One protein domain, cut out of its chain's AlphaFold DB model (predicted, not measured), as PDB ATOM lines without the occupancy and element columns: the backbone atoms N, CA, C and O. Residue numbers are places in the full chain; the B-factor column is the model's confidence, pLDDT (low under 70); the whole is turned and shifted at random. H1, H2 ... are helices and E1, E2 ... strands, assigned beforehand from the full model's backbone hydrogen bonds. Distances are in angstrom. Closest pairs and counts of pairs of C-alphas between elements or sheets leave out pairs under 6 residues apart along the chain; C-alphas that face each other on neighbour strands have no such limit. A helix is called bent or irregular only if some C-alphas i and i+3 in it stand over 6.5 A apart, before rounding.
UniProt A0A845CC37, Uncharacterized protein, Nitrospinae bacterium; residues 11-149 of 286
ATOM      1  N   LYS A  11      16.179 -40.961 -64.534       88.31
ATOM      2  CA  LYS A  11      16.025 -42.421 -64.563       88.31
ATOM      3  C   LYS A  11      15.207 -42.944 -63.379       88.31
ATOM      4  O   LYS A  11      14.438 -43.886 -63.529       88.31
ATOM      5  N   THR A  12      15.387 -42.350 -62.209       88.88
ATOM      6  CA  THR A  12      14.717 -42.755 -60.972       88.88
ATOM      7  C   THR A  12      13.284 -42.264 -60.910       88.88
ATOM      8  O   THR A  12      12.412 -43.002 -60.454       88.88
ATOM      9  N   LEU A  13      13.018 -41.072 -61.448       87.62
ATOM     10  CA  LEU A  13      11.651 -40.601 -61.665       87.62
ATOM     11  C   LEU A  13      10.902 -41.529 -62.628       87.62
ATOM     12  O   LEU A  13       9.841 -42.027 -62.270       87.62
ATOM     13  N   ALA A  14      11.507 -41.873 -63.770       91.06
ATOM     14  CA  ALA A  14      10.916 -42.827 -64.711       91.06
ATOM     15  C   ALA A  14      10.653 -44.201 -64.063       91.06
ATOM     16  O   ALA A  14       9.581 -44.778 -64.234       91.06
ATOM     17  N   TRP A  15      11.594 -44.708 -63.255       94.00
ATOM     18  CA  TRP A  15      11.417 -45.969 -62.525       94.00
ATOM     19  C   TRP A  15      10.210 -45.938 -61.575       94.00
ATOM     20  O   TRP A  15       9.504 -46.944 -61.448       94.00
ATOM     21  N   LEU A  16       9.984 -44.803 -60.900       91.75
ATOM     22  CA  LEU A  16       8.857 -44.617 -59.987       91.75
ATOM     23  C   LEU A  16       7.538 -44.496 -60.752       91.75
ATOM     24  O   LEU A  16       6.571 -45.158 -60.384       91.75
ATOM     25  N   GLU A  17       7.515 -43.704 -61.823       90.50
ATOM     26  CA  GLU A  17       6.343 -43.514 -62.686       90.50
ATOM     27  C   GLU A  17       5.840 -44.845 -63.265       90.50
ATOM     28  O   GLU A  17       4.640 -45.105 -63.254       90.50
ATOM     29  N   GLU A  18       6.742 -45.738 -63.685       92.62
ATOM     30  CA  GLU A  18       6.397 -47.082 -64.183       92.62
ATOM     31  C   GLU A  18       5.677 -47.966 -63.146       92.62
ATOM     32  O   GLU A  18       4.930 -48.887 -63.503       92.62
ATOM     33  N   ARG A  19       5.924 -47.716 -61.856       94.00
ATOM     34  CA  ARG A  19       5.436 -48.528 -60.727       94.00
ATOM     35  C   ARG A  19       4.288 -47.877 -59.985       94.00
ATOM     36  O   ARG A  19       3.585 -48.555 -59.235       94.00
ATOM     37  N   GLN A  20       4.078 -46.586 -60.187       91.06
ATOM     38  CA  GLN A  20       2.942 -45.887 -59.628       91.06
ATOM     39  C   GLN A  20       1.664 -46.404 -60.287       91.06
ATOM     40  O   GLN A  20       1.518 -46.428 -61.510       91.06
ATOM     41  N   ARG A  21       0.724 -46.866 -59.465       89.31
ATOM     42  CA  ARG A  21      -0.562 -47.377 -59.935       89.31
ATOM     43  C   ARG A  21      -1.661 -46.336 -59.732       89.31
ATOM     44  O   ARG A  21      -1.565 -45.508 -58.819       89.31
ATOM     45  N   PRO A  22      -2.743 -46.390 -60.534       80.38
ATOM     46  CA  PRO A  22      -3.984 -45.724 -60.169       80.38
ATOM     47  C   PRO A  22      -4.364 -46.144 -58.746       80.38
ATOM     48  O   PRO A  22      -4.349 -47.334 -58.432       80.38
ATOM     49  N   GLY A  23      -4.650 -45.173 -57.879       81.31
ATOM     50  CA  GLY A  23      -4.954 -45.465 -56.480       81.31
ATOM     51  C   GLY A  23      -3.804 -45.319 -55.485       81.31
ATOM     52  O   GLY A  23      -3.862 -45.928 -54.425       81.31
ATOM     53  N   ASN A  24      -2.778 -44.526 -55.800       87.00
ATOM     54  CA  ASN A  24      -1.734 -44.058 -54.873       87.00
ATOM     55  C   ASN A  24      -0.798 -45.114 -54.266       87.00
ATOM     56  O   ASN A  24      -0.003 -44.785 -53.388       87.00
ATOM     57  N   TRP A  25      -0.819 -46.358 -54.740       92.50
ATOM     58  CA  TRP A  25       0.122 -47.390 -54.303       92.50
ATOM     59  C   TRP A  25       1.230 -47.623 -55.332       92.50
ATOM     60  O   TRP A  25       1.097 -47.289 -56.513       92.50
ATOM     61  N   ILE A  26       2.347 -48.173 -54.855       94.12
ATOM     62  CA  ILE A  26       3.547 -48.409 -55.656       94.12
ATOM     63  C   ILE A  26       3.720 -49.916 -55.808       94.12
ATOM     64  O   ILE A  26       3.921 -50.631 -54.825       94.12
ATOM     65  N   ASP A  27       3.631 -50.402 -57.038       95.75
ATOM     66  CA  ASP A  27       3.778 -51.817 -57.353       95.75
ATOM     67  C   ASP A  27       5.252 -52.162 -57.558       95.75
ATOM     68  O   ASP A  27       5.762 -52.182 -58.677       95.75
ATOM     69  N   VAL A  28       5.953 -52.380 -56.446       95.38
ATOM     70  CA  VAL A  28       7.347 -52.833 -56.449       95.38
ATOM     71  C   VAL A  28       7.361 -54.358 -56.356       95.38
ATOM     72  O   VAL A  28       6.841 -54.940 -55.397       95.38
ATOM     73  N   ALA A  29       7.936 -55.022 -57.357       94.06
ATOM     74  CA  ALA A  29       8.083 -56.473 -57.353       94.06
ATOM     75  C   ALA A  29       9.187 -56.914 -56.380       94.06
ATOM     76  O   ALA A  29      10.143 -56.183 -56.128       94.06
ATOM     77  N   GLU A  30       9.114 -58.145 -55.875       93.25
ATOM     78  CA  GLU A  30      10.156 -58.704 -54.994       93.25
ATOM     79  C   GLU A  30      11.539 -58.715 -55.670       93.25
ATOM     80  O   GLU A  30      12.557 -58.471 -55.029       93.25
ATOM     81  N   THR A  31      11.570 -58.921 -56.988       95.00
ATOM     82  CA  THR A  31      12.795 -58.941 -57.799       95.00
ATOM     83  C   THR A  31      13.252 -57.560 -58.270       95.00
ATOM     84  O   THR A  31      14.300 -57.459 -58.907       95.00
ATOM     85  N   ASP A  32      12.475 -56.501 -58.022       95.25
ATOM     86  CA  ASP A  32      12.863 -55.154 -58.434       95.25
ATOM     87  C   ASP A  32      14.071 -54.659 -57.634       95.25
ATOM     88  O   ASP A  32      14.117 -54.715 -56.403       95.25
ATOM     89  N   ILE A  33      15.041 -54.088 -58.342       95.38
ATOM     90  CA  ILE A  33      16.165 -53.394 -57.718       95.38
ATOM     91  C   ILE A  33      15.763 -51.932 -57.531       95.38
ATOM     92  O   ILE A  33      15.696 -51.179 -58.503       95.38
ATOM     93  N   ILE A  34      15.514 -51.531 -56.283       94.50
ATOM     94  CA  ILE A  34      15.226 -50.133 -55.937       94.50
ATOM     95  C   ILE A  34      16.486 -49.288 -56.193       94.50
ATOM     96  O   ILE A  34      17.529 -49.573 -55.582       94.50
ATOM     97  N   PRO A  35      16.409 -48.247 -57.051       94.62
ATOM     98  CA  PRO A  35      17.521 -47.347 -57.339       94.62
ATOM     99  C   PRO A  35      18.237 -46.846 -56.078       94.62
ATOM    100  O   PRO A  35      17.622 -46.580 -55.043       94.62
ATOM    101  N   ALA A  36      19.564 -46.756 -56.147       91.62
ATOM    102  CA  ALA A  36      20.398 -46.382 -55.004       91.62
ATOM    103  C   ALA A  36      20.264 -44.901 -54.609       91.62
ATOM    104  O   ALA A  36      20.621 -44.542 -53.492       91.62
ATOM    105  N   ASP A  37      19.756 -44.054 -55.506       90.56
ATOM    106  CA  ASP A  37      19.515 -42.631 -55.258       90.56
ATOM    107  C   ASP A  37      18.222 -42.364 -54.475       90.56
ATOM    108  O   ASP A  37      18.067 -41.278 -53.917       90.56
ATOM    109  N   PHE A  38      17.330 -43.353 -54.327       89.31
ATOM    110  CA  PHE A  38      16.340 -43.304 -53.255       89.31
ATOM    111  C   PHE A  38      17.049 -43.448 -51.908       89.31
ATOM    112  O   PHE A  38      17.568 -44.518 -51.570       89.31
ATOM    113  N   ALA A  39      17.022 -42.370 -51.129       86.88
ATOM    114  CA  ALA A  39      17.591 -42.291 -49.792       86.88
ATOM    115  C   ALA A  39      16.500 -42.145 -48.719       86.88
ATOM    116  O   ALA A  39      15.338 -41.856 -49.019       86.88
ATOM    117  N   ALA A  40      16.903 -42.339 -47.459       89.12
ATOM    118  CA  ALA A  40      16.099 -42.069 -46.268       89.12
ATOM    119  C   ALA A  40      14.658 -42.621 -46.365       89.12
ATOM    120  O   ALA A  40      14.462 -43.798 -46.677       89.12
ATOM    121  N   TRP A  41      13.660 -41.772 -46.099       89.38
ATOM    122  CA  TRP A  41      12.245 -42.136 -46.051       89.38
ATOM    123  C   TRP A  41      11.739 -42.798 -47.336       89.38
ATOM    124  O   TRP A  41      11.102 -43.847 -47.262       89.38
ATOM    125  N   SER A  42      12.068 -42.256 -48.512       91.12
ATOM    126  CA  SER A  42      11.602 -42.806 -49.791       91.12
ATOM    127  C   SER A  42      12.082 -44.237 -49.998       91.12
ATOM    128  O   SER A  42      11.331 -45.086 -50.472       91.12
ATOM    129  N   ARG A  43      13.316 -44.544 -49.583       93.69
ATOM    130  CA  ARG A  43      13.840 -45.908 -49.669       93.69
ATOM    131  C   ARG A  43      13.099 -46.858 -48.734       93.69
ATOM    132  O   ARG A  43      12.741 -47.959 -49.145       93.69
ATOM    133  N   THR A  44      12.859 -46.433 -47.494       94.50
ATOM    134  CA  THR A  44      12.081 -47.209 -46.518       94.50
ATOM    135  C   THR A  44      10.673 -47.478 -47.038       94.50
ATOM    136  O   THR A  44      10.240 -48.627 -47.044       94.50
ATOM    137  N   LEU A  45       9.987 -46.451 -47.542       95.00
ATOM    138  CA  LEU A  45       8.658 -46.558 -48.137       95.00
ATOM    139  C   LEU A  45       8.620 -47.600 -49.263       95.00
ATOM    140  O   LEU A  45       7.783 -48.502 -49.242       95.00
ATOM    141  N   LEU A  46       9.547 -47.507 -50.221       96.00
ATOM    142  CA  LEU A  46       9.618 -48.426 -51.358       96.00
ATOM    143  C   LEU A  46       9.917 -49.862 -50.923       96.00
ATOM    144  O   LEU A  46       9.291 -50.788 -51.436       96.00
ATOM    145  N   HIS A  47      10.810 -50.057 -49.951       96.56
ATOM    146  CA  HIS A  47      11.045 -51.383 -49.383       96.56
ATOM    147  C   HIS A  47       9.793 -51.938 -48.700       96.56
ATOM    148  O   HIS A  47       9.484 -53.108 -48.890       96.56
ATOM    149  N   MET A  48       9.031 -51.125 -47.963       97.25
ATOM    150  CA  MET A  48       7.794 -51.594 -47.331       97.25
ATOM    151  C   MET A  48       6.712 -51.963 -48.350       97.25
ATOM    152  O   MET A  48       6.021 -52.970 -48.175       97.25
ATOM    153  N   PHE A  49       6.600 -51.214 -49.452       97.75
ATOM    154  CA  PHE A  49       5.773 -51.635 -50.582       97.75
ATOM    155  C   PHE A  49       6.260 -52.959 -51.171       97.75
ATOM    156  O   PHE A  49       5.452 -53.865 -51.341       97.75
ATOM    157  N   GLN A  50       7.563 -53.102 -51.407       97.69
ATOM    158  CA  GLN A  50       8.155 -54.308 -51.982       97.69
ATOM    159  C   GLN A  50       7.907 -55.564 -51.135       97.69
ATOM    160  O   GLN A  50       7.531 -56.598 -51.681       97.69
ATOM    161  N   ILE A  51       8.122 -55.483 -49.818       96.81
ATOM    162  CA  ILE A  51       8.126 -56.667 -48.945       96.81
ATOM    163  C   ILE A  51       6.762 -56.990 -48.330       96.81
ATOM    164  O   ILE A  51       6.551 -58.127 -47.918       96.81
ATOM    165  N   ALA A  52       5.857 -56.011 -48.213       97.19
ATOM    166  CA  ALA A  52       4.610 -56.181 -47.464       97.19
ATOM    167  C   ALA A  52       3.375 -55.732 -48.248       97.19
ATOM    168  O   ALA A  52       2.463 -56.529 -48.467       97.19
ATOM    169  N   PHE A  53       3.318 -54.469 -48.675       98.00
ATOM    170  CA  PHE A  53       2.053 -53.899 -49.152       98.00
ATOM    171  C   PHE A  53       1.713 -54.275 -50.596       98.00
ATOM    172  O   PHE A  53       0.589 -54.696 -50.855       98.00
ATOM    173  N   ALA A  54       2.655 -54.173 -51.536       97.44
ATOM    174  CA  ALA A  54       2.397 -54.513 -52.936       97.44
ATOM    175  C   ALA A  54       2.075 -56.008 -53.135       97.44
ATOM    176  O   ALA A  54       1.103 -56.291 -53.837       97.44
ATOM    177  N   PRO A  55       2.792 -56.967 -52.505       97.50
ATOM    178  CA  PRO A  55       2.413 -58.378 -52.565       97.50
ATOM    179  C   PRO A  55       0.986 -58.635 -52.072       97.50
ATOM    180  O   PRO A  55       0.237 -59.354 -52.730       97.50
ATOM    181  N   GLU A  56       0.584 -58.015 -50.958       97.88
ATOM    182  CA  GLU A  56      -0.762 -58.201 -50.417       97.88
ATOM    183  C   GLU A  56      -1.837 -57.573 -51.311       97.88
ATOM    184  O   GLU A  56      -2.864 -58.201 -51.570       97.88
ATOM    185  N   ILE A  57      -1.608 -56.362 -51.830       97.56
ATOM    186  CA  ILE A  57      -2.546 -55.710 -52.753       97.56
ATOM    187  C   ILE A  57      -2.727 -56.566 -54.010       97.56
ATOM    188  O   ILE A  57      -3.865 -56.840 -54.390       97.56
ATOM    189  N   ARG A  58      -1.632 -57.057 -54.609       95.94
ATOM    190  CA  ARG A  58      -1.676 -57.972 -55.762       95.94
ATOM    191  C   ARG A  58      -2.469 -59.236 -55.440       95.94
ATOM    192  O   ARG A  58      -3.442 -59.530 -56.127       95.94
ATOM    193  N   ARG A  59      -2.150 -59.914 -54.332       97.25
ATOM    194  CA  ARG A  59      -2.871 -61.116 -53.883       97.25
ATOM    195  C   ARG A  59      -4.375 -60.861 -53.742       97.25
ATOM    196  O   ARG A  59      -5.189 -61.687 -54.162       97.25
ATOM    197  N   ARG A  60      -4.771 -59.735 -53.143       97.69
ATOM    198  CA  ARG A  60      -6.187 -59.390 -52.956       97.69
ATOM    199  C   ARG A  60      -6.882 -58.990 -54.262       97.69
ATOM    200  O   ARG A  60      -8.061 -59.297 -54.415       97.69
ATOM    201  N   LEU A  61      -6.190 -58.351 -55.206       95.75
ATOM    202  CA  LEU A  61      -6.717 -58.088 -56.553       95.75
ATOM    203  C   LEU A  61      -6.938 -59.396 -57.325       95.75
ATOM    204  O   LEU A  61      -8.031 -59.618 -57.846       95.75
ATOM    205  N   ASP A  62      -5.948 -60.290 -57.321       96.31
ATOM    206  CA  ASP A  62      -5.990 -61.574 -58.033       96.31
ATOM    207  C   ASP A  62      -7.086 -62.505 -57.493       96.31
ATOM    208  O   ASP A  62      -7.723 -63.245 -58.239       96.31
ATOM    209  N   THR A  63      -7.342 -62.443 -56.183       97.38
ATOM    210  CA  THR A  63      -8.406 -63.214 -55.517       97.38
ATOM    211  C   THR A  63      -9.770 -62.516 -55.520       97.38
ATOM    212  O   THR A  63     -10.728 -63.050 -54.965       97.38
ATOM    213  N   GLY A  64      -9.885 -61.330 -56.130       96.31
ATOM    214  CA  GLY A  64     -11.132 -60.562 -56.204       96.31
ATOM    215  C   GLY A  64     -11.594 -59.950 -54.875       96.31
ATOM    216  O   GLY A  64     -12.737 -59.510 -54.768       96.31
ATOM    217  N   GLN A  65     -10.725 -59.909 -53.863       96.75
ATOM    218  CA  GLN A  65     -10.971 -59.263 -52.568       96.75
ATOM    219  C   GLN A  65     -10.863 -57.730 -52.653       96.75
ATOM    220  O   GLN A  65     -11.439 -57.029 -51.825       96.75
ATOM    221  N   LEU A  66     -10.157 -57.203 -53.660       95.94
ATOM    222  CA  LEU A  66     -10.101 -55.777 -53.985       95.94
ATOM    223  C   LEU A  66     -10.630 -55.509 -55.397       95.94
ATOM    224  O   LEU A  66     -10.509 -56.331 -56.303       95.94
ATOM    225  N   LYS A  67     -11.210 -54.320 -55.593       92.38
ATOM    226  CA  LYS A  67     -11.656 -53.848 -56.910       92.38
ATOM    227  C   LYS A  67     -10.457 -53.395 -57.747       92.38
ATOM    228  O   LYS A  67      -9.496 -52.867 -57.205       92.38
ATOM    229  N   GLN A  68     -10.560 -53.489 -59.072       85.69
ATOM    230  CA  GLN A  68      -9.495 -53.057 -59.995       85.69
ATOM    231  C   GLN A  68      -9.129 -51.565 -59.872       85.69
ATOM    232  O   GLN A  68      -8.003 -51.178 -60.153       85.69
ATOM    233  N   ASN A  69     -10.061 -50.721 -59.422       87.81
ATOM    234  CA  ASN A  69      -9.840 -49.297 -59.157       87.81
ATOM    235  C   ASN A  69      -9.552 -49.004 -57.674       87.81
ATOM    236  O   ASN A  69      -9.950 -47.960 -57.157       87.81
ATOM    237  N   PHE A  70      -8.932 -49.952 -56.971       94.00
ATOM    238  CA  PHE A  70      -8.602 -49.815 -55.560       94.00
ATOM    239  C   PHE A  70      -7.695 -48.607 -55.311       94.00
ATOM    240  O   PHE A  70      -6.660 -48.450 -55.953       94.00
ATOM    241  N   PHE A  71      -8.094 -47.779 -54.349       94.19
ATOM    242  CA  PHE A  71      -7.352 -46.607 -53.912       94.19
ATOM    243  C   PHE A  71      -6.817 -46.852 -52.505       94.19
ATOM    244  O   PHE A  71      -7.596 -47.092 -51.581       94.19
ATOM    245  N   LEU A  72      -5.499 -46.807 -52.345       95.44
ATOM    246  CA  LEU A  72      -4.828 -46.992 -51.071       95.44
ATOM    247  C   LEU A  72      -4.671 -45.635 -50.375       95.44
ATOM    248  O   LEU A  72      -3.916 -44.778 -50.824       95.44
ATOM    249  N   ASN A  73      -5.371 -45.470 -49.258       93.69
ATOM    250  CA  ASN A  73      -5.274 -44.310 -48.369       93.69
ATOM    251  C   ASN A  73      -4.484 -44.617 -47.097       93.69
ATOM    252  O   ASN A  73      -3.893 -43.721 -46.503       93.69
ATOM    253  N   ALA A  74      -4.479 -45.879 -46.669       95.38
ATOM    254  CA  ALA A  74      -3.778 -46.314 -45.473       95.38
ATOM    255  C   ALA A  74      -3.259 -47.740 -45.650       95.38
ATOM    256  O   ALA A  74      -3.936 -48.581 -46.244       95.38
ATOM    257  N   ALA A  75      -2.080 -48.019 -45.107       97.81
ATOM    258  CA  ALA A  75      -1.533 -49.366 -45.044       97.81
ATOM    259  C   ALA A  75      -0.855 -49.584 -43.696       97.81
ATOM    260  O   ALA A  75      -0.174 -48.701 -43.179       97.81
ATOM    261  N   GLN A  76      -1.026 -50.763 -43.118       98.12
ATOM    262  CA  GLN A  76      -0.415 -51.114 -41.848       98.12
ATOM    263  C   GLN A  76       0.071 -52.555 -41.894       98.12
ATOM    264  O   GLN A  76      -0.697 -53.475 -42.152       98.12
ATOM    265  N   LEU A  77       1.361 -52.740 -41.642       98.19
ATOM    266  CA  LEU A  77       1.966 -54.037 -41.390       98.19
ATOM    267  C   LEU A  77       1.989 -54.261 -39.881       98.19
ATOM    268  O   LEU A  77       2.489 -53.402 -39.161       98.19
ATOM    269  N   ILE A  78       1.508 -55.418 -39.436       96.94
ATOM    270  CA  ILE A  78       1.588 -55.913 -38.061       96.94
ATOM    271  C   ILE A  78       2.506 -57.135 -38.040       96.94
ATOM    272  O   ILE A  78       2.326 -58.072 -38.823       96.94
ATOM    273  N   GLN A  79       3.490 -57.121 -37.146       95.19
ATOM    274  CA  GLN A  79       4.508 -58.156 -36.993       95.19
ATOM    275  C   GLN A  79       4.491 -58.697 -35.559       95.19
ATOM    276  O   GLN A  79       5.165 -58.134 -34.686       95.19
ATOM    277  N   PRO A  80       3.721 -59.759 -35.278       92.19
ATOM    278  CA  PRO A  80       3.702 -60.356 -33.949       92.19
ATOM    279  C   PRO A  80       5.072 -60.960 -33.587       92.19
ATOM    280  O   PRO A  80       5.912 -61.209 -34.454       92.19
ATOM    281  N   GLU A  81       5.322 -61.216 -32.294       85.25
ATOM    282  CA  GLU A  81       6.555 -61.913 -31.878       85.25
ATOM    283  C   GLU A  81       6.631 -63.330 -32.477       85.25
ATOM    284  O   GLU A  81       7.719 -63.815 -32.799       85.25
ATOM    285  N   GLU A  82       5.478 -63.989 -32.611       86.38
ATOM    286  CA  GLU A  82       5.322 -65.333 -33.159       86.38
ATOM    287  C   GLU A  82       4.110 -65.364 -34.096       86.38
ATOM    288  O   GLU A  82       3.090 -64.741 -33.807       86.38
ATOM    289  N   GLY A  83       4.212 -66.107 -35.198       89.69
ATOM    290  CA  GLY A  83       3.152 -66.215 -36.202       89.69
ATOM    291  C   GLY A  83       3.456 -65.456 -37.490       89.69
ATOM    292  O   GLY A  83       4.599 -65.083 -37.759       89.69
ATOM    293  N   GLU A  84       2.423 -65.290 -38.312       93.88
ATOM    294  CA  GLU A  84       2.519 -64.633 -39.614       93.88
ATOM    295  C   GLU A  84       2.283 -63.126 -39.504       93.88
ATOM    296  O   GLU A  84       1.510 -62.644 -38.672       93.88
ATOM    297  N   ASN A  85       2.946 -62.375 -40.380       95.69
ATOM    298  CA  ASN A  85       2.701 -60.948 -40.510       95.69
ATOM    299  C   ASN A  85       1.300 -60.709 -41.079       95.69
ATOM    300  O   ASN A  85       0.870 -61.402 -41.999       95.69
ATOM    301  N   THR A  86       0.624 -59.679 -40.583       97.12
ATOM    302  CA  THR A  86      -0.688 -59.265 -41.092       97.12
ATOM    303  C   THR A  86      -0.572 -57.909 -41.766       97.12
ATOM    304  O   THR A  86       0.045 -56.994 -41.226       97.12
ATOM    305  N   VAL A  87      -1.180 -57.762 -42.941       98.31
ATOM    306  CA  VAL A  87      -1.288 -56.478 -43.638       98.31
ATOM    307  C   VAL A  87      -2.740 -56.023 -43.625       98.31
ATOM    308  O   VAL A  87      -3.633 -56.761 -44.038       98.31
ATOM    309  N   ARG A  88      -2.952 -54.795 -43.160       98.31
ATOM    310  CA  ARG A  88      -4.228 -54.082 -43.115       98.31
ATOM    311  C   ARG A  88      -4.215 -52.944 -44.118       98.31
ATOM    312  O   ARG A  88      -3.228 -52.210 -44.197       98.31
ATOM    313  N   LEU A  89      -5.305 -52.786 -44.858       98.06
ATOM    314  CA  LEU A  89      -5.456 -51.744 -45.872       98.06
ATOM    315  C   LEU A  89      -6.688 -50.873 -45.583       98.06
ATOM    316  O   LEU A  89      -7.747 -51.385 -45.230       98.06
ATOM    317  N   ASN A  90      -6.566 -49.560 -45.788       96.00
ATOM    318  CA  ASN A  90      -7.637 -48.571 -45.623       96.00
ATOM    319  C   ASN A  90      -8.374 -48.698 -44.277       96.00
ATOM    320  O   ASN A  90      -7.763 -48.503 -43.232       96.00
ATOM    321  N   GLU A  91      -9.668 -49.031 -44.301       95.31
ATOM    322  CA  GLU A  91     -10.548 -49.148 -43.127       95.31
ATOM    323  C   GLU A  91     -10.100 -50.236 -42.135       95.31
ATOM    324  O   GLU A  91     -10.539 -50.258 -40.988       95.31
ATOM    325  N   GLU A  92      -9.215 -51.144 -42.554       97.12
ATOM    326  CA  GLU A  92      -8.638 -52.160 -41.674       97.12
ATOM    327  C   GLU A  92      -7.538 -51.602 -40.765       97.12
ATOM    328  O   GLU A  92      -7.191 -52.253 -39.781       97.12
ATOM    329  N   VAL A  93      -6.957 -50.442 -41.091       96.44
ATOM    330  CA  VAL A  93      -5.885 -49.824 -40.302       96.44
ATOM    331  C   VAL A  93      -6.450 -49.304 -38.984       96.44
ATOM    332  O   VAL A  93      -7.418 -48.547 -38.970       96.44
ATOM    333  N   ARG A  94      -5.825 -49.698 -37.869       95.12
ATOM    334  CA  ARG A  94      -6.275 -49.370 -36.509       95.12
ATOM    335  C   ARG A  94      -5.117 -48.940 -35.627       95.12
ATOM    336  O   ARG A  94      -3.988 -49.395 -35.820       95.12
ATOM    337  N   GLY A  95      -5.393 -48.063 -34.671       92.44
ATOM    338  CA  GLY A  95      -4.408 -47.578 -33.714       92.44
ATOM    339  C   GLY A  95      -4.672 -46.150 -33.254       92.44
ATOM    340  O   GLY A  95      -5.648 -45.511 -33.645       92.44
ATOM    341  N   THR A  96      -3.775 -45.648 -32.412       90.44
ATOM    342  CA  THR A  96      -3.809 -44.278 -31.900       90.44
ATOM    343  C   THR A  96      -2.684 -43.475 -32.528       90.44
ATOM    344  O   THR A  96      -1.512 -43.810 -32.378       90.44
ATOM    345  N   ALA A  97      -3.031 -42.385 -33.204       88.38
ATOM    346  CA  ALA A  97      -2.059 -41.483 -33.798       88.38
ATOM    347  C   ALA A  97      -1.938 -40.192 -32.989       88.38
ATOM    348  O   ALA A  97      -2.938 -39.582 -32.614       88.38
ATOM    349  N   LEU A  98      -0.705 -39.736 -32.796       87.25
ATOM    350  CA  LEU A  98      -0.421 -38.346 -32.481       87.25
ATOM    351  C   LEU A  98       0.052 -37.666 -33.761       87.25
ATOM    352  O   LEU A  98       1.061 -38.053 -34.354       87.25
ATOM    353  N   VAL A  99      -0.686 -36.654 -34.193       86.38
ATOM    354  CA  VAL A  99      -0.478 -35.993 -35.483       86.38
ATOM    355  C   VAL A  99      -0.274 -34.500 -35.300       86.38
ATOM    356  O   VAL A  99      -0.814 -33.888 -34.378       86.38
ATOM    357  N   ARG A 100       0.497 -33.905 -36.210       87.00
ATOM    358  CA  ARG A 100       0.521 -32.457 -36.394       87.00
ATOM    359  C   ARG A 100      -0.482 -32.099 -37.480       87.00
ATOM    360  O   ARG A 100      -0.403 -32.635 -38.585       87.00
ATOM    361  N   VAL A 101      -1.394 -31.192 -37.157       89.31
ATOM    362  CA  VAL A 101      -2.415 -30.688 -38.078       89.31
ATOM    363  C   VAL A 101      -2.026 -29.319 -38.632       89.31
ATOM    364  O   VAL A 101      -1.322 -28.553 -37.974       89.31
ATOM    365  N   ASN A 102      -2.474 -29.012 -39.848       87.50
ATOM    366  CA  ASN A 102      -2.207 -27.740 -40.536       87.50
ATOM    367  C   ASN A 102      -3.185 -26.609 -40.152       87.50
ATOM    368  O   ASN A 102      -3.071 -25.491 -40.658       87.50
ATOM    369  N   ARG A 103      -4.131 -26.887 -39.249       90.31
ATOM    370  CA  ARG A 103      -5.144 -25.950 -38.752       90.31
ATOM    371  C   ARG A 103      -5.465 -26.214 -37.275       90.31
ATOM    372  O   ARG A 103      -5.226 -27.321 -36.800       90.31
ATOM    373  N   PRO A 104      -6.036 -25.245 -36.540       89.88
ATOM    374  CA  PRO A 104      -6.586 -25.496 -35.209       89.88
ATOM    375  C   PRO A 104      -7.717 -26.536 -35.252       89.88
ATOM    376  O   PRO A 104      -8.516 -26.534 -36.191       89.88
ATOM    377  N   VAL A 105      -7.784 -27.389 -34.228       89.50
ATOM    378  CA  VAL A 105      -8.798 -28.444 -34.057       89.50
ATOM    379  C   VAL A 105      -9.301 -28.414 -32.614       89.50
ATOM    380  O   VAL A 105      -8.506 -28.246 -31.685       89.50
ATOM    381  N   GLN A 106     -10.609 -28.565 -32.414       90.62
ATOM    382  CA  GLN A 106     -11.231 -28.651 -31.090       90.62
ATOM    383  C   GLN A 106     -11.460 -30.104 -30.653       90.62
ATOM    384  O   GLN A 106     -11.547 -31.025 -31.461       90.62
ATOM    385  N   GLN A 107     -11.581 -30.333 -29.344       88.88
ATOM    386  CA  GLN A 107     -11.886 -31.665 -28.825       88.88
ATOM    387  C   GLN A 107     -13.248 -32.156 -29.343       88.88
ATOM    388  O   GLN A 107     -14.249 -31.453 -29.228       88.88
ATOM    389  N   GLY A 108     -13.281 -33.388 -29.859       89.56
ATOM    390  CA  GLY A 108     -14.484 -34.000 -30.435       89.56
ATOM    391  C   GLY A 108     -14.760 -33.596 -31.884       89.56
ATOM    392  O   GLY A 108     -15.708 -34.105 -32.476       89.56
ATOM    393  N   GLU A 109     -13.946 -32.710 -32.459       90.50
ATOM    394  CA  GLU A 109     -14.012 -32.363 -33.871       90.50
ATOM    395  C   GLU A 109     -13.464 -33.502 -34.742       90.50
ATOM    396  O   GLU A 109     -12.455 -34.132 -34.414       90.50
ATOM    397  N   GLU A 110     -14.128 -33.755 -35.867       89.94
ATOM    398  CA  GLU A 110     -13.637 -34.672 -36.888       89.94
ATOM    399  C   GLU A 110     -12.403 -34.077 -37.585       89.94
ATOM    400  O   GLU A 110     -12.407 -32.927 -38.028       89.94
ATOM    401  N   VAL A 111     -11.339 -34.874 -37.685       87.25
ATOM    402  CA  VAL A 111     -10.097 -34.500 -38.369       87.25
ATOM    403  C   VAL A 111      -9.997 -35.299 -39.654       87.25
ATOM    404  O   VAL A 111     -10.023 -36.531 -39.630       87.25
ATOM    405  N   LEU A 112      -9.858 -34.599 -40.776       86.25
ATOM    406  CA  LEU A 112      -9.723 -35.233 -42.078       86.25
ATOM    407  C   LEU A 112      -8.257 -35.541 -42.370       86.25
ATOM    408  O   LEU A 112      -7.341 -34.868 -41.904       86.25
ATOM    409  N   VAL A 113      -8.022 -36.529 -43.228       79.12
ATOM    410  CA  VAL A 113      -6.668 -36.911 -43.652       79.12
ATOM    411  C   VAL A 113      -5.922 -35.749 -44.333       79.12
ATOM    412  O   VAL A 113      -4.708 -35.627 -44.191       79.12
ATOM    413  N   SER A 114      -6.645 -34.849 -45.002       81.56
ATOM    414  CA  SER A 114      -6.101 -33.618 -45.595       81.56
ATOM    415  C   SER A 114      -5.646 -32.571 -44.572       81.56
ATOM    416  O   SER A 114      -4.909 -31.650 -44.925       81.56
ATOM    417  N   ASP A 115      -6.080 -32.684 -43.314       86.25
ATOM    418  CA  ASP A 115      -5.641 -31.803 -42.228       86.25
ATOM    419  C   ASP A 115      -4.264 -32.231 -41.682       86.25
ATOM    420  O   ASP A 115      -3.621 -31.475 -40.949       86.25
ATOM    421  N   LEU A 116      -3.798 -33.441 -42.025       85.50
ATOM    422  CA  LEU A 116      -2.587 -34.048 -41.478       85.50
ATOM    423  C   LEU A 116      -1.329 -33.536 -42.186       85.50
ATOM    424  O   LEU A 116      -1.086 -33.814 -43.361       85.50
ATOM    425  N   GLN A 117      -0.469 -32.855 -41.431       81.88
ATOM    426  CA  GLN A 117       0.847 -32.449 -41.912       81.88
ATOM    427  C   GLN A 117       1.854 -33.601 -41.811       81.88
ATOM    428  O   GLN A 117       2.538 -33.894 -42.781       81.88
ATOM    429  N   ASN A 118       1.962 -34.235 -40.636       77.81
ATOM    430  CA  ASN A 118       2.890 -35.339 -40.361       77.81
ATOM    431  C   ASN A 118       2.457 -36.145 -39.126       77.81
ATOM    432  O   ASN A 118       1.749 -35.635 -38.252       77.81
ATOM    433  N   PHE A 119       2.967 -37.375 -39.007       77.38
ATOM    434  CA  PHE A 119       2.941 -38.113 -37.744       77.38
ATOM    435  C   PHE A 119       3.950 -37.533 -36.754       77.38
ATOM    436  O   PHE A 119       5.111 -37.306 -37.093       77.38
ATOM    437  N   VAL A 120       3.513 -37.356 -35.511       81.50
ATOM    438  CA  VAL A 120       4.411 -37.265 -34.354       81.50
ATOM    439  C   VAL A 120       4.656 -38.668 -33.796       81.50
ATOM    440  O   VAL A 120       5.780 -39.006 -33.442       81.50
ATOM    441  N   GLY A 121       3.618 -39.505 -33.779       84.69
ATOM    442  CA  GLY A 121       3.701 -40.906 -33.390       84.69
ATOM    443  C   GLY A 121       2.468 -41.680 -33.835       84.69
ATOM    444  O   GLY A 121       1.411 -41.100 -34.084       84.69
ATOM    445  N   PHE A 122       2.606 -42.993 -33.937       89.62
ATOM    446  CA  PHE A 122       1.496 -43.916 -34.114       89.62
ATOM    447  C   PHE A 122       1.737 -45.101 -33.192       89.62
ATOM    448  O   PHE A 122       2.871 -45.553 -33.068       89.62
ATOM    449  N   ASP A 123       0.685 -45.602 -32.562       90.31
ATOM    450  CA  ASP A 123       0.758 -46.826 -31.784       90.31
ATOM    451  C   ASP A 123      -0.420 -47.745 -32.092       90.31
ATOM    452  O   ASP A 123      -1.486 -47.300 -32.527       90.31
ATOM    453  N   LEU A 124      -0.210 -49.037 -31.871       91.56
ATOM    454  CA  LEU A 124      -1.243 -50.052 -32.023       91.56
ATOM    455  C   LEU A 124      -2.270 -49.978 -30.886       91.56
ATOM    456  O   LEU A 124      -2.073 -49.291 -29.881       91.56
ATOM    457  N   GLU A 125      -3.387 -50.683 -31.058       90.00
ATOM    458  CA  GLU A 125      -4.350 -50.895 -29.976       90.00
ATOM    459  C   GLU A 125      -3.730 -51.744 -28.852       90.00
ATOM    460  O   GLU A 125      -2.723 -52.428 -29.047       90.00
ATOM    461  N   GLU A 126      -4.302 -51.658 -27.646       83.00
ATOM    462  CA  GLU A 126      -3.715 -52.218 -26.420       83.00
ATOM    463  C   GLU A 126      -3.440 -53.728 -26.512       83.00
ATOM    464  O   GLU A 126      -2.409 -54.205 -26.033       83.00
ATOM    465  N   ASP A 127      -4.326 -54.468 -27.176       86.69
ATOM    466  CA  ASP A 127      -4.230 -55.911 -27.404       86.69
ATOM    467  C   ASP A 127      -3.159 -56.304 -28.434       86.69
ATOM    468  O   ASP A 127      -2.746 -57.465 -28.486       86.69
ATOM    469  N   GLU A 128      -2.644 -55.340 -29.197       90.06
ATOM    470  CA  GLU A 128      -1.641 -55.543 -30.242       90.06
ATOM    471  C   GLU A 128      -0.299 -54.867 -29.951       90.06
ATOM    472  O   GLU A 128       0.638 -55.012 -30.731       90.06
ATOM    473  N   LEU A 129      -0.148 -54.174 -28.817       88.12
ATOM    474  CA  LEU A 129       1.089 -53.459 -28.463       88.12
ATOM    475  C   LEU A 129       2.340 -54.351 -28.438       88.12
ATOM    476  O   LEU A 129       3.460 -53.857 -28.590       88.12
ATOM    477  N   ASP A 130       2.172 -55.660 -28.246       90.50
ATOM    478  CA  ASP A 130       3.265 -56.632 -28.284       90.50
ATOM    479  C   ASP A 130       3.759 -56.959 -29.706       90.50
ATOM    480  O   ASP A 130       4.807 -57.599 -29.835       90.50
ATOM    481  N   ALA A 131       3.063 -56.506 -30.751       92.19
ATOM    482  CA  ALA A 131       3.494 -56.598 -32.138       92.19
ATOM    483  C   ALA A 131       4.283 -55.352 -32.566       92.19
ATOM    484  O   ALA A 131       4.008 -54.228 -32.143       92.19
ATOM    485  N   GLY A 132       5.253 -55.563 -33.455       92.88
ATOM    486  CA  GLY A 132       5.846 -54.468 -34.206       92.88
ATOM    487  C   GLY A 132       4.899 -53.990 -35.307       92.88
ATOM    488  O   GLY A 132       4.072 -54.765 -35.788       92.88
ATOM    489  N   HIS A 133       5.039 -52.745 -35.754       95.25
ATOM    490  CA  HIS A 133       4.256 -52.232 -36.870       95.25
ATOM    491  C   HIS A 133       5.019 -51.285 -37.783       95.25
ATOM    492  O   HIS A 133       5.997 -50.650 -37.396       95.25
ATOM    493  N   PHE A 134       4.492 -51.160 -38.997       96.81
ATOM    494  CA  PHE A 134       4.797 -50.075 -39.916       96.81
ATOM    495  C   PHE A 134       3.482 -49.551 -40.478       96.81
ATOM    496  O   PHE A 134       2.735 -50.307 -41.098       96.81
ATOM    497  N   THR A 135       3.183 -48.276 -40.259       96.56
ATOM    498  CA  THR A 135       1.905 -47.668 -40.637       96.56
ATOM    499  C   THR A 135       2.130 -46.488 -41.565       96.56
ATOM    500  O   THR A 135       2.979 -45.637 -41.312       96.56
ATOM    501  N   LEU A 136       1.354 -46.455 -42.644       95.12
ATOM    502  CA  LEU A 136       1.352 -45.447 -43.689       95.12
ATOM    503  C   LEU A 136      -0.031 -44.819 -43.814       95.12
ATOM    504  O   LEU A 136      -1.028 -45.541 -43.831       95.12
ATOM    505  N   LEU A 137      -0.067 -43.501 -43.997       92.44
ATOM    506  CA  LEU A 137      -1.247 -42.750 -44.419       92.44
ATOM    507  C   LEU A 137      -0.898 -41.865 -45.616       92.44
ATOM    508  O   LEU A 137       0.180 -41.272 -45.674       92.44
ATOM    509  N   TRP A 138      -1.827 -41.764 -46.558       90.81
ATOM    510  CA  TRP A 138      -1.739 -40.853 -47.690       90.81
ATOM    511  C   TRP A 138      -2.416 -39.529 -47.341       90.81
ATOM    512  O   TRP A 138      -3.633 -39.500 -47.211       90.81
ATOM    513  N   ASN A 139      -1.675 -38.425 -47.235       85.88
ATOM    514  CA  ASN A 139      -2.241 -37.126 -46.825       85.88
ATOM    515  C   ASN A 139      -2.758 -36.249 -47.987       85.88
ATOM    516  O   ASN A 139      -3.060 -35.074 -47.798       85.88
ATOM    517  N   GLY A 140      -2.822 -36.787 -49.209       84.44
ATOM    518  CA  GLY A 140      -3.144 -36.022 -50.421       84.44
ATOM    519  C   GLY A 140      -1.917 -35.570 -51.214       84.44
ATOM    520  O   GLY A 140      -2.012 -35.430 -52.430       84.44
ATOM    521  N   GLN A 141      -0.772 -35.390 -50.552       84.69
ATOM    522  CA  GLN A 141       0.485 -34.947 -51.166       84.69
ATOM    523  C   GLN A 141       1.520 -36.072 -51.241       84.69
ATOM    524  O   GLN A 141       2.291 -36.148 -52.194       84.69
ATOM    525  N   GLY A 142       1.536 -36.950 -50.240       86.81
ATOM    526  CA  GLY A 142       2.508 -38.022 -50.139       86.81
ATOM    527  C   GLY A 142       2.168 -39.035 -49.055       86.81
ATOM    528  O   GLY A 142       1.195 -38.906 -48.306       86.81
ATOM    529  N   TRP A 143       3.019 -40.054 -48.974       91.44
ATOM    530  CA  TRP A 143       2.983 -41.042 -47.906       91.44
ATOM    531  C   TRP A 143       3.721 -40.520 -46.679       91.44
ATOM    532  O   TRP A 143       4.937 -40.311 -46.716       91.44
ATOM    533  N   ILE A 144       2.987 -40.380 -45.580       90.19
ATOM    534  CA  ILE A 144       3.548 -40.210 -44.241       90.19
ATOM    535  C   ILE A 144       3.469 -41.541 -43.503       90.19
ATOM    536  O   ILE A 144       2.568 -42.344 -43.750       90.19
ATOM    537  N   GLY A 145       4.394 -41.791 -42.583       90.94
ATOM    538  CA  GLY A 145       4.346 -43.020 -41.809       90.94
ATOM    539  C   GLY A 145       5.119 -42.992 -40.510       90.94
ATOM    540  O   GLY A 145       5.867 -42.062 -40.213       90.94
ATOM    541  N   ASN A 146       4.887 -44.034 -39.726       92.94
ATOM    542  CA  ASN A 146       5.502 -44.261 -38.433       92.94
ATOM    543  C   ASN A 146       5.656 -45.770 -38.208       92.94
ATOM    544  O   ASN A 146       4.881 -46.569 -38.743       92.94
ATOM    545  N   PHE A 147       6.674 -46.163 -37.453       92.69
ATOM    546  CA  PHE A 147       6.945 -47.560 -37.164       92.69
ATOM    547  C   PHE A 147       7.553 -47.724 -35.776       92.69
ATOM    548  O   PHE A 147       8.389 -46.927 -35.351       92.69
ATOM    549  N   ASP A 148       7.186 -48.816 -35.120       91.25
ATOM    550  CA  ASP A 148       7.838 -49.333 -33.926       91.25
ATOM    551  C   ASP A 148       7.914 -50.850 -34.074       91.25
ATOM    552  O   ASP A 148       6.898 -51.535 -34.063       91.25
ATOM    553  N   PHE A 149       9.119 -51.393 -34.249       90.25
ATOM    554  CA  PHE A 149       9.326 -52.836 -34.413       90.25
ATOM    555  C   PHE A 149       9.635 -53.554 -33.091       90.25
ATOM    556  O   PHE A 149      10.007 -54.737 -33.081       90.25
TER     557      PHE A 149
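What this domain is: This is residues 11 to 149 of the 286 residues of an uncharacterized protein of Nitrospinae bacterium (UniProt A0A845CC37). A four-stranded antiparallel sheet, E2 E1 E5 E6, stands in the middle, with the bent helix H2 packed on one face and the hairpin of E3 and E4 over part of the other, nearest to the E6 side, as a loose sandwich of two sheets. The short helix H1 lies farther out on the helix side, apart from both arms of H2 and from the strands, and the long link of residues 102 to 115 makes the opposite end of the longest axis. The printed part has 139 residues with two named helices followed by six named strands, H1 H2 E1 E2 E3 E4 E5 E6, and both sheets are antiparallel. The class is mixed, helices and strands, with 69 of the 139 residues, under half, in named elements. The whole is compact, with a radius of gyration of the C-alphas of 15.6 A, and its C-alphas span 45 by 36 by 31 A.

Where its parts are: In the larger sheet E2 is residues 86 to 89, 10.1 A from first to last C-alpha, E1 is residues 74 to 79, 16.8 A, E5 is residues 132 to 138, 20.6 A, and E6 is residues 143 to 148, 17.0 A, ending with C-alpha 148 at (7.838, -49.333, -33.926). In the smaller sheet E3 is residues 96 to 101, 15.0 A, and E4 is residues 116 to 123, 16.4 A; E4 bends by 69 degrees at residue 120. H2, residues 40 to 62, was assigned as one helix by its hydrogen bonds, but it is bent: C-alphas 51 and 54 are 7.3 A apart. Its arm H2a is residues 40 to 51, 16.8 A, beginning with C-alpha 40 at (16.099, -42.069, -46.268), and its arm H2b is residues 54 to 62, 12.1 A. H1 is residues 11 to 19, 12.8 A, and begins with C-alpha 11 at (16.025, -42.421, -64.563).

How they stand to each other: The larger sheet runs E2 E1 E5 E6, with E2 and E6 as its edge strands. E1 and E5 are antiparallel at 174 degrees, with N 77 and O 134 within hydrogen-bond range at 2.8 A. E1 and E2 form a hairpin, with N 76 and O 88 at 2.8 A. E5 and E6 form another, with N 135 and O 146 at 2.8 A. In two layers, a sheet with a helix on one face, H2a is on this sheet at a height over the sheet of 10.0 A. It lies over E6 and only just over E1 and E5, with 3 C-alphas on each, and runs across the strands, at 79 degrees to E6 on the local plane. The closest C-alphas of H2a and E6 are those of Leu 45 and Trp 143, 7.9 A apart. H2b only grazes the sheet, with residues 55 to 57. H2a and H2b stand at a steep tilt of 37 degrees, only just beyond shallow, and run the same way. The hairpin of E3 and E4, with N 98 and O 121 at 2.8 A, forms a sandwich with the larger sheet, two sheets face to face, their planes 38 degrees apart. The closest C-alphas of E4 and E6 are those of Phe 122 and Asn 146, 5.9 A apart. H1 is not on the larger sheet and touches no helix. Each O i to N i+4 pair is within hydrogen-bond range in H2a and H2b; in H1, 4 of 5 are.

The domain as a whole: The two C-alphas farthest apart, those of Thr 31 and Gln 106, are 47.0 A apart. The printed part has no cut. The links H1 to H2, H2 to E1 and E3 to E4 are long, with 20, 11 and 14 residues. The mean pLDDT of the printed part is 91.7, and no printed residue is under 70.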